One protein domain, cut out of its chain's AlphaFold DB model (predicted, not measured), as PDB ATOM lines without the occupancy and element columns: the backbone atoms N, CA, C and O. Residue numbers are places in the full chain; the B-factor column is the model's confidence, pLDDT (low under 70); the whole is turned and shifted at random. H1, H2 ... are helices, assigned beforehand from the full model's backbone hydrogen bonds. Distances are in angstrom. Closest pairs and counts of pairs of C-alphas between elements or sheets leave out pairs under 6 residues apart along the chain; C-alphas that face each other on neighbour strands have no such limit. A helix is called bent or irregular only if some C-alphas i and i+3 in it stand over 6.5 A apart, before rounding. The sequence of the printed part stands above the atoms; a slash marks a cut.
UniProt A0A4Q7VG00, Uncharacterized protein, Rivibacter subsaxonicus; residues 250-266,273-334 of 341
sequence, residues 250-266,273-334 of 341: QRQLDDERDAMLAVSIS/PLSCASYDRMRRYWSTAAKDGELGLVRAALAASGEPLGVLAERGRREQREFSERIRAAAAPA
ATOM      1  N   GLN A 250     197.906 336.111 247.957       97.12
ATOM      2  CA  GLN A 250     198.211 335.535 249.268       97.12
ATOM      3  C   GLN A 250     199.601 334.900 249.299       97.12
ATOM      4  O   GLN A 250     200.370 335.187 250.215       97.12
ATOM      5  N   ARG A 251     199.940 334.107 248.272       96.44
ATOM      6  CA  ARG A 251     201.247 333.450 248.148       96.44
ATOM      7  C   ARG A 251     202.391 334.454 248.124       96.44
ATOM      8  O   ARG A 251     203.382 334.212 248.790       96.44
ATOM      9  N   GLN A 252     202.239 335.593 247.448       96.12
ATOM     10  CA  GLN A 252     203.268 336.637 247.451       96.12
ATOM     11  C   GLN A 252     203.622 337.111 248.873       96.12
ATOM     12  O   GLN A 252     204.799 337.222 249.207       96.12
ATOM     13  N   LEU A 253     202.616 337.374 249.713       96.81
ATOM     14  CA  LEU A 253     202.829 337.818 251.095       96.81
ATOM     15  C   LEU A 253     203.302 336.681 252.010       96.81
ATOM     16  O   LEU A 253     204.107 336.916 252.908       96.81
ATOM     17  N   ASP A 254     202.815 335.455 251.793       96.19
ATOM     18  CA  ASP A 254     203.293 334.276 252.523       96.19
ATOM     19  C   ASP A 254     204.765 333.984 252.209       96.19
ATOM     20  O   ASP A 254     205.539 333.766 253.136       96.19
ATOM     21  N   ASP A 255     205.172 334.042 250.940       96.25
ATOM     22  CA  ASP A 255     206.561 333.822 250.541       96.25
ATOM     23  C   ASP A 255     207.480 334.926 251.070       96.25
ATOM     24  O   ASP A 255     208.567 334.615 251.553       96.25
ATOM     25  N   GLU A 256     207.048 336.195 251.053       95.81
ATOM     26  CA  GLU A 256     207.807 337.280 251.687       95.81
ATOM     27  C   GLU A 256     208.002 337.006 253.181       95.81
ATOM     28  O   GLU A 256     209.143 337.002 253.636       95.81
ATOM     29  N   ARG A 257     206.922 336.705 253.923       94.44
ATOM     30  CA  ARG A 257     206.950 336.388 255.365       94.44
ATOM     31  C   ARG A 257     207.839 335.192 255.685       94.44
ATOM     32  O   ARG A 257     208.643 335.252 256.614       94.44
ATOM     33  N   ASP A 258     207.674 334.099 254.957       94.88
ATOM     34  CA  ASP A 258     208.417 332.873 255.214       94.88
ATOM     35  C   ASP A 258     209.902 333.078 254.891       94.88
ATOM     36  O   ASP A 258     210.762 332.630 255.647       94.88
ATOM     37  N   ALA A 259     210.227 333.828 253.834       95.19
ATOM     38  CA  ALA A 259     211.608 334.145 253.491       95.19
ATOM     39  C   ALA A 259     212.311 334.983 254.571       95.19
ATOM     40  O   ALA A 259     213.520 334.840 254.751       95.19
ATOM     41  N   MET A 260     211.580 335.803 255.336       92.06
ATOM     42  CA  MET A 260     212.159 336.558 256.459       92.06
ATOM     43  C   MET A 260     212.719 335.653 257.551       92.06
ATOM     44  O   MET A 260     213.664 336.037 258.227       92.06
ATOM     45  N   LEU A 261     212.145 334.463 257.746       88.31
ATOM     46  CA  LEU A 261     212.658 333.514 258.736       88.31
ATOM     47  C   LEU A 261     214.043 332.996 258.326       88.31
ATOM     48  O   LEU A 261     214.901 332.820 259.186       88.31
ATOM     49  N   ALA A 262     214.274 332.857 257.015       89.12
ATOM     50  CA  ALA A 262     215.541 332.409 256.445       89.12
ATOM     51  C   ALA A 262     216.634 333.492 256.436       89.12
ATOM     52  O   ALA A 262     217.823 333.165 256.472       89.12
ATOM     53  N   VAL A 263     216.266 334.777 256.368       85.19
ATOM     54  CA  VAL A 263     217.221 335.889 256.461       85.19
ATOM     55  C   VAL A 263     217.176 336.467 257.866       85.19
ATOM     56  O   VAL A 263     216.269 337.201 258.233       85.19
ATOM     57  N   SER A 264     218.152 336.125 258.706       76.06
ATOM     58  CA  SER A 264     218.183 336.644 260.074       76.06
ATOM     59  C   SER A 264     218.340 338.171 260.070       76.06
ATOM     60  O   SER A 264     219.434 338.696 259.894       76.06
ATOM     61  N   ILE A 265     217.226 338.887 260.243       73.06
ATOM     62  CA  ILE A 265     217.188 340.357 260.308       73.06
ATOM     63  C   ILE A 265     217.479 340.883 261.710       73.06
ATOM     64  O   ILE A 265     217.848 342.044 261.870       73.06
ATOM     65  N   SER A 266     217.307 340.039 262.732       68.12
ATOM     66  CA  SER A 266     217.626 340.415 264.103       68.12
ATOM     67  C   SER A 266     219.124 340.698 264.188       68.12
ATOM     68  O   SER A 266     219.907 339.907 263.651       68.12
ATOM     69  N   PRO A 273     226.880 340.287 273.339       63.53
ATOM     70  CA  PRO A 273     225.949 341.402 273.134       63.53
ATOM     71  C   PRO A 273     226.610 342.778 273.203       63.53
ATOM     72  O   PRO A 273     226.066 343.730 272.664       63.53
ATOM     73  N   LEU A 274     227.787 342.888 273.824       71.38
ATOM     74  CA  LEU A 274     228.448 344.159 274.119       71.38
ATOM     75  C   LEU A 274     229.737 344.391 273.308       71.38
ATOM     76  O   LEU A 274     230.556 345.228 273.680       71.38
ATOM     77  N   SER A 275     229.945 343.661 272.205       80.81
ATOM     78  CA  SER A 275     231.103 343.886 271.327       80.81
ATOM     79  C   SER A 275     230.935 345.136 270.444       80.81
ATOM     80  O   SER A 275     229.816 345.557 270.143       80.81
ATOM     81  N   CYS A 276     232.047 345.709 269.959       85.06
ATOM     82  CA  CYS A 276     231.996 346.813 268.987       85.06
ATOM     83  C   CYS A 276     231.271 346.406 267.695       85.06
ATOM     84  O   CYS A 276     230.468 347.175 267.177       85.06
ATOM     85  N   ALA A 277     231.487 345.175 267.224       85.06
ATOM     86  CA  ALA A 277     230.803 344.650 266.046       85.06
ATOM     87  C   ALA A 277     229.282 344.551 266.260       85.06
ATOM     88  O   ALA A 277     228.512 344.908 265.367       85.06
ATOM     89  N   SER A 278     228.843 344.122 267.450       82.62
ATOM     90  CA  SER A 278     227.424 344.061 267.828       82.62
ATOM     91  C   SER A 278     226.792 345.456 267.834       82.62
ATOM     92  O   SER A 278     225.706 345.642 267.281       82.62
ATOM     93  N   TYR A 279     227.497 346.452 268.382       85.75
ATOM     94  CA  TYR A 279     227.059 347.849 268.355       85.75
ATOM     95  C   TYR A 279     226.935 348.385 266.923       85.75
ATOM     96  O   TYR A 279     225.896 348.935 266.566       85.75
ATOM     97  N   ASP A 280     227.941 348.165 266.073       88.25
ATOM     98  CA  ASP A 280     227.923 348.626 264.682       88.25
ATOM     99  C   ASP A 280     226.803 347.978 263.860       88.25
ATOM    100  O   ASP A 280     226.166 348.646 263.039       88.25
ATOM    101  N   ARG A 281     226.528 346.686 264.082       86.44
ATOM    102  CA  ARG A 281     225.383 345.998 263.468       86.44
ATOM    103  C   ARG A 281     224.065 346.607 263.915       86.44
ATOM    104  O   ARG A 281     223.225 346.894 263.071       86.44
ATOM    105  N   MET A 282     223.898 346.836 265.213       87.75
ATOM    106  CA  MET A 282     222.672 347.424 265.742       87.75
ATOM    107  C   MET A 282     222.478 348.873 265.282       87.75
ATOM    108  O   MET A 282     221.358 349.267 264.973       87.75
ATOM    109  N   ARG A 283     223.557 349.657 265.175       90.25
ATOM    110  CA  ARG A 283     223.507 351.013 264.621       90.25
ATOM    111  C   ARG A 283     222.996 350.999 263.183       90.25
ATOM    112  O   ARG A 283     222.047 351.709 262.876       90.25
ATOM    113  N   ARG A 284     223.558 350.133 262.329       89.06
ATOM    114  CA  ARG A 284     223.062 349.944 260.954       89.06
ATOM    115  C   ARG A 284     221.607 349.485 260.930       89.06
ATOM    116  O   ARG A 284     220.830 350.028 260.157       89.06
ATOM    117  N   TYR A 285     221.244 348.529 261.784       90.88
ATOM    118  CA  TYR A 285     219.874 348.033 261.889       90.88
ATOM    119  C   TYR A 285     218.891 349.172 262.182       90.88
ATOM    120  O   TYR A 285     217.947 349.367 261.423       90.88
ATOM    121  N   TRP A 286     219.130 349.972 263.228       92.38
ATOM    122  CA  TRP A 286     218.215 351.058 263.581       92.38
ATOM    123  C   TRP A 286     218.212 352.190 262.559       92.38
ATOM    124  O   TRP A 286     217.133 352.665 262.221       92.38
ATOM    125  N   SER A 287     219.364 352.592 262.015       91.44
ATOM    126  CA  SER A 287     219.397 353.626 260.971       91.44
ATOM    127  C   SER A 287     218.628 353.194 259.714       91.44
ATOM    128  O   SER A 287     217.908 354.006 259.135       91.44
ATOM    129  N   THR A 288     218.702 351.918 259.314       90.56
ATOM    130  CA  THR A 288     217.880 351.398 258.209       90.56
ATOM    131  C   THR A 288     216.404 351.299 258.606       90.56
ATOM    132  O   THR A 288     215.551 351.741 257.842       90.56
ATOM    133  N   ALA A 289     216.082 350.813 259.813       92.19
ATOM    134  CA  ALA A 289     214.703 350.757 260.317       92.19
ATOM    135  C   ALA A 289     214.030 352.136 260.311       92.19
ATOM    136  O   ALA A 289     212.888 352.275 259.888       92.19
ATOM    137  N   ALA A 290     214.747 353.166 260.758       93.88
ATOM    138  CA  ALA A 290     214.243 354.531 260.831       93.88
ATOM    139  C   ALA A 290     213.894 355.115 259.457       93.88
ATOM    140  O   ALA A 290     212.992 355.950 259.356       93.88
ATOM    141  N   LYS A 291     214.625 354.693 258.420       92.94
ATOM    142  CA  LYS A 291     214.471 355.180 257.052       92.94
ATOM    143  C   LYS A 291     213.415 354.397 256.276       92.94
ATOM    144  O   LYS A 291     212.548 355.006 255.659       92.94
ATOM    145  N   ASP A 292     213.504 353.071 256.309       93.19
ATOM    146  CA  ASP A 292     212.760 352.191 255.402       93.19
ATOM    147  C   ASP A 292     211.691 351.348 256.136       93.19
ATOM    148  O   ASP A 292     210.923 350.610 255.514       93.19
ATOM    149  N   GLY A 293     211.611 351.459 257.464       93.69
ATOM    150  CA  GLY A 293     210.757 350.637 258.318       93.69
ATOM    151  C   GLY A 293     211.272 349.208 258.512       93.69
ATOM    152  O   GLY A 293     212.329 348.806 258.018       93.69
ATOM    153  N   GLU A 294     210.494 348.415 259.243       92.06
ATOM    154  CA  GLU A 294     210.782 347.003 259.514       92.06
ATOM    155  C   GLU A 294     210.726 346.155 258.233       92.06
ATOM    156  O   GLU A 294     211.592 345.315 257.996       92.06
ATOM    157  N   LEU A 295     209.759 346.426 257.351       93.38
ATOM    158  CA  LEU A 295     209.675 345.752 256.052       93.38
ATOM    159  C   LEU A 295     210.812 346.154 255.109       93.38
ATOM    160  O   LEU A 295     211.285 345.328 254.330       93.38
ATOM    161  N   GLY A 296     211.278 347.403 255.171       92.25
ATOM    162  CA  GLY A 296     212.428 347.855 254.391       92.25
ATOM    163  C   GLY A 296     213.711 347.119 254.768       92.25
ATOM    164  O   GLY A 296     214.428 346.644 253.888       92.25
ATOM    165  N   LEU A 297     213.946 346.932 256.072       91.06
ATOM    166  CA  LEU A 297     215.028 346.095 256.602       91.06
ATOM    167  C   LEU A 297     214.977 344.664 256.052       91.06
ATOM    168  O   LEU A 297     215.981 344.155 255.557       91.06
ATOM    169  N   VAL A 298     213.802 344.035 256.119       92.00
ATOM    170  CA  VAL A 298     213.572 342.683 255.597       92.00
ATOM    171  C   VAL A 298     213.889 342.607 254.113       92.00
ATOM    172  O   VAL A 298     214.679 341.767 253.691       92.00
ATOM    173  N   ARG A 299     213.314 343.505 253.313       93.75
ATOM    174  CA  ARG A 299     213.494 343.516 251.856       93.75
ATOM    175  C   ARG A 299     214.945 343.755 251.463       93.75
ATOM    176  O   ARG A 299     215.432 343.111 250.538       93.75
ATOM    177  N   ALA A 300     215.651 344.624 252.186       91.56
ATOM    178  CA  ALA A 300     217.078 344.841 251.986       91.56
ATOM    179  C   ALA A 300     217.897 343.579 252.302       91.56
ATOM    180  O   ALA A 300     218.795 343.234 251.537       91.56
ATOM    181  N   ALA A 301     217.570 342.859 253.380       91.81
ATOM    182  CA  ALA A 301     218.231 341.602 253.732       91.81
ATOM    183  C   ALA A 301     217.949 340.487 252.708       91.81
ATOM    184  O   ALA A 301     218.873 339.791 252.286       91.81
ATOM    185  N   LEU A 302     216.699 340.361 252.253       93.44
ATOM    186  CA  LEU A 302     216.310 339.441 251.182       93.44
ATOM    187  C   LEU A 302     217.087 339.742 249.895       93.44
ATOM    188  O   LEU A 302     217.688 338.838 249.320       93.44
ATOM    189  N   ALA A 303     217.156 341.012 249.484       93.19
ATOM    190  CA  ALA A 303     217.911 341.425 248.303       93.19
ATOM    191  C   ALA A 303     219.418 341.149 248.448       93.19
ATOM    192  O   ALA A 303     220.045 340.647 247.517       93.19
ATOM    193  N   ALA A 304     219.994 341.425 249.622       91.94
ATOM    194  CA  ALA A 304     221.410 341.193 249.900       91.94
ATOM    195  C   ALA A 304     221.799 339.705 249.906       91.94
ATOM    196  O   ALA A 304     222.968 339.393 249.693       91.94
ATOM    197  N   SER A 305     220.848 338.789 250.120       93.75
ATOM    198  CA  SER A 305     221.112 337.345 250.042       93.75
ATOM    199  C   SER A 305     221.451 336.871 248.622       93.75
ATOM    200  O   SER A 305     222.126 335.858 248.460       93.75
ATOM    201  N   GLY A 306     220.970 337.581 247.592       95.81
ATOM    202  CA  GLY A 306     221.084 337.171 246.189       95.81
ATOM    203  C   GLY A 306     220.270 335.925 245.812       95.81
ATOM    204  O   GLY A 306     220.311 335.505 244.655       95.81
ATOM    205  N   GLU A 307     219.527 335.330 246.748       96.88
ATOM    206  CA  GLU A 307     218.731 334.128 246.506       96.88
ATOM    207  C   GLU A 307     217.306 334.472 246.029       96.88
ATOM    208  O   GLU A 307     216.716 335.459 246.478       96.88
ATOM    209  N   PRO A 308     216.695 333.656 245.145       96.69
ATOM    210  CA  PRO A 308     215.300 333.848 244.756       96.69
ATOM    211  C   PRO A 308     214.347 333.727 245.952       96.69
ATOM    212  O   PRO A 308     214.475 332.808 246.765       96.69
ATOM    213  N   LEU A 309     213.320 334.585 246.008       95.75
ATOM    214  CA  LEU A 309     212.379 334.645 247.133       95.75
ATOM    215  C   LEU A 309     211.754 333.283 247.478       95.75
ATOM    216  O   LEU A 309     211.725 332.903 248.642       95.75
ATOM    217  N   GLY A 310     211.319 332.514 246.474       95.88
ATOM    218  CA  GLY A 310     210.707 331.198 246.696       95.88
ATOM    219  C   GLY A 310     211.649 330.169 247.339       95.88
ATOM    220  O   GLY A 310     211.194 329.305 248.086       95.88
ATOM    221  N   VAL A 311     212.964 330.279 247.101       96.94
ATOM    222  CA  VAL A 311     213.978 329.408 247.727       96.94
ATOM    223  C   VAL A 311     214.126 329.748 249.208       96.94
ATOM    224  O   VAL A 311     214.123 328.851 250.055       96.94
ATOM    225  N   LEU A 312     214.205 331.042 249.528       97.25
ATOM    226  CA  LEU A 312     214.258 331.523 250.909       97.25
ATOM    227  C   LEU A 312     212.968 331.199 251.664       97.25
ATOM    228  O   LEU A 312     213.027 330.751 252.805       97.25
ATOM    229  N   ALA A 313     211.813 331.349 251.017       97.19
ATOM    230  CA  ALA A 313     210.518 331.021 251.598       97.19
ATOM    231  C   ALA A 313     210.430 329.540 251.989       97.19
ATOM    232  O   ALA A 313     210.039 329.213 253.110       97.19
ATOM    233  N   GLU A 314     210.865 328.621 251.119       97.38
ATOM    234  CA  GLU A 314     210.867 327.195 251.458       97.38
ATOM    235  C   GLU A 314     211.847 326.860 252.590       97.38
ATOM    236  O   GLU A 314     211.543 326.033 253.455       97.38
ATOM    237  N   ARG A 315     213.005 327.531 252.630       96.50
ATOM    238  CA  ARG A 315     213.951 327.418 253.747       96.50
ATOM    239  C   ARG A 315     213.309 327.859 255.060       96.50
ATOM    240  O   ARG A 315     213.317 327.081 256.009       96.50
ATOM    241  N   GLY A 316     212.696 329.037 255.091       95.44
ATOM    242  CA  GLY A 316     212.048 329.557 256.291       95.44
ATOM    243  C   GLY A 316     210.877 328.689 256.757       95.44
ATOM    244  O   GLY A 316     210.752 328.402 257.947       95.44
ATOM    245  N   ARG A 317     210.070 328.152 255.829       95.88
ATOM    246  CA  ARG A 317     209.025 327.167 256.161       95.88
ATOM    247  C   ARG A 317     209.596 325.914 256.819       95.88
ATOM    248  O   ARG A 317     209.004 325.405 257.772       95.88
ATOM    249  N   ARG A 318     210.723 325.398 256.322       96.69
ATOM    250  CA  ARG A 318     211.405 324.246 256.926       96.69
ATOM    251  C   ARG A 318     211.897 324.573 258.337       96.69
ATOM    252  O   ARG A 318     211.573 323.831 259.259       96.69
ATOM    253  N   GLU A 319     212.583 325.697 258.518       94.00
ATOM    254  CA  GLU A 319     213.092 326.140 259.825       94.00
ATOM    255  C   GLU A 319     211.963 326.329 260.852       94.00
ATOM    256  O   GLU A 319     212.078 325.891 262.000       94.00
ATOM    257  N   GLN A 320     210.831 326.901 260.434       93.19
ATOM    258  CA  GLN A 320     209.652 327.065 261.285       93.19
ATOM    259  C   GLN A 320     209.046 325.723 261.714       93.19
ATOM    260  O   GLN A 320     208.630 325.578 262.871       93.19
ATOM    261  N   ARG A 321     208.976 324.737 260.805       95.94
ATOM    262  CA  ARG A 321     208.510 323.375 261.121       95.94
ATOM    263  C   ARG A 321     209.424 322.724 262.156       95.94
ATOM    264  O   ARG A 321     208.938 322.317 263.208       95.94
ATOM    265  N   GLU A 322     210.733 322.740 261.918       95.06
ATOM    266  CA  GLU A 322     211.739 322.184 262.834       95.06
ATOM    267  C   GLU A 322     211.718 322.870 264.209       95.06
ATOM    268  O   GLU A 322     211.854 322.226 265.251       95.06
ATOM    269  N   PHE A 323     211.544 324.194 264.254       92.25
ATOM    270  CA  PHE A 323     211.377 324.924 265.511       92.25
ATOM    271  C   PHE A 323     210.094 324.510 266.246       92.25
ATOM    272  O   PHE A 323     210.130 324.207 267.439       92.25
ATOM    273  N   SER A 324     208.969 324.437 265.533       92.88
ATOM    274  CA  SER A 324     207.675 324.058 266.113       92.88
ATOM    275  C   SER A 324     207.683 322.628 266.660       92.88
ATOM    276  O   SER A 324     207.133 322.370 267.731       92.88
ATOM    277  N   GLU A 325     208.332 321.697 265.961       95.50
ATOM    278  CA  GLU A 325     208.530 320.317 266.412       95.50
ATOM    279  C   GLU A 325     209.391 320.248 267.678       95.50
ATOM    280  O   GLU A 325     209.006 319.569 268.631       95.50
ATOM    281  N   ARG A 326     210.489 321.016 267.747       94.44
ATOM    282  CA  ARG A 326     211.326 321.119 268.958       94.44
ATOM    283  C   ARG A 326     210.541 321.624 270.168       94.44
ATOM    284  O   ARG A 326     210.644 321.039 271.244       94.44
ATOM    285  N   ILE A 327     209.728 322.669 269.998       93.12
ATOM    286  CA  ILE A 327     208.884 323.206 271.078       93.12
ATOM    287  C   ILE A 327     207.855 322.164 271.543       93.12
ATOM    288  O   ILE A 327     207.689 321.964 272.746       93.12
ATOM    289  N   ARG A 328     207.198 321.453 270.614       93.00
ATOM    290  CA  ARG A 328     206.249 320.377 270.959       93.00
ATOM    291  C   ARG A 328     206.927 319.229 271.711       93.00
ATOM    292  O   ARG A 328     206.392 318.776 272.720       93.00
ATOM    293  N   ALA A 329     208.100 318.788 271.258       92.56
ATOM    294  CA  ALA A 329     208.864 317.729 271.914       92.56
ATOM    295  C   ALA A 329     209.297 318.122 273.338       92.56
ATOM    296  O   ALA A 329     209.200 317.308 274.252       92.56
ATOM    297  N   ALA A 330     209.706 319.378 273.547       89.94
ATOM    298  CA  ALA A 330     210.076 319.895 274.866       89.94
ATOM    299  C   ALA A 330     208.879 320.034 275.828       89.94
ATOM    300  O   ALA A 330     209.052 319.914 277.039       89.94
ATOM    301  N   ALA A 331     207.666 320.259 275.311       87.31
ATOM    302  CA  ALA A 331     206.448 320.366 276.118       87.31
ATOM    303  C   ALA A 331     205.852 318.999 276.525       87.31
ATOM    304  O   ALA A 331     205.199 318.897 277.564       87.31
ATOM    305  N   ALA A 332     206.095 317.939 275.746       78.38
ATOM    306  CA  ALA A 332     205.558 316.595 275.978       78.38
ATOM    307  C   ALA A 332     205.902 315.942 277.347       78.38
ATOM    308  O   ALA A 332     205.014 315.320 277.937       78.38
ATOM    309  N   PRO A 333     207.125 316.057 277.912       65.56
ATOM    310  CA  PRO A 333     207.438 315.434 279.204       65.56
ATOM    311  C   PRO A 333     206.758 316.103 280.413       65.56
ATOM    312  O   PRO A 333     206.653 315.475 281.466       65.56
ATOM    313  N   ALA A 334     206.240 317.333 280.288       57.34
ATOM    314  CA  ALA A 334     205.557 318.023 281.388       57.34
ATOM    315  C   ALA A 334     204.114 317.527 281.613       57.34
ATOM    316  O   ALA A 334     203.646 317.506 282.750       57.34
TER     317      ALA A 334
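This is residues 250 to 266 and 273 to 334 of the 341 residues of an uncharacterized protein of Rivibacter subsaxonicus (UniProt A0A4Q7VG00). The model is a wide, open arch of helices: the bent helix H2 makes one leg, the long H3 makes the other, and H1 packs on residues 309 to 320 of H3, close to the top of the arch. The far ends of the legs, residues 273 to 280 and 321 to 334, stick out. There are 79 printed residues, with three named helices in the order H1, H2, H3 and no named strand, class all helix. The whole is loose, with a radius of gyration of the C-alphas of 15.4 A, and flat, spanning 43 by 36 by 19 A.

H1, residues 250 to 262, touches residues 309 to 320 of H3, residues 309 to 334; the closest C-alphas, of Ala 259 and Ala 313, are 3.8 A apart. They run the same way at a steep tilt of 68 degrees, only just short of about perpendicular. H2, residues 276 to 305, was assigned as one helix by its hydrogen bonds but is bent, with C-alphas 291 and 294 9.3 A apart; its arms are H2a, residues 276 to 291, and H2b, residues 294 to 305. With residues 259 and 260 alone, H1 only just touches H2b, with 3 pairs of C-alphas within 8 A, the closest those of Met 260 and Val 298 at 6.3 A. H2a touches H2b at a steep tilt of 61 degrees, opposite ways, closest at the C-alphas of Ala 289 and Leu 297, 6.0 A. H2a and H3 are apart. Every O i to N i+4 pair is within hydrogen-bond range in H2a and H2b, against 7 of 9 in H1 and 20 of 22 in H3.

H1 begins at C-alpha 250 (198.211, 335.535, 249.268) and is 19.0 A long. H2a measures 22.8 A and H2b 17.0 A. H3 is 38.7 A long, ends at C-alpha 334 (205.557, 318.023, 281.388), and is only just irregular: C-alphas 330 and 333 are 6.8 A apart.

The C-alphas farthest apart, of Lys 291 and Pro 333, are 46.0 A apart. Residues 267 to 272 are not printed, and C-alphas 266 and 273 are 12.3 A apart across the cut. The link from H2 to H3 is tight. Residues 266, 273, 333 and 334 have pLDDT under 70.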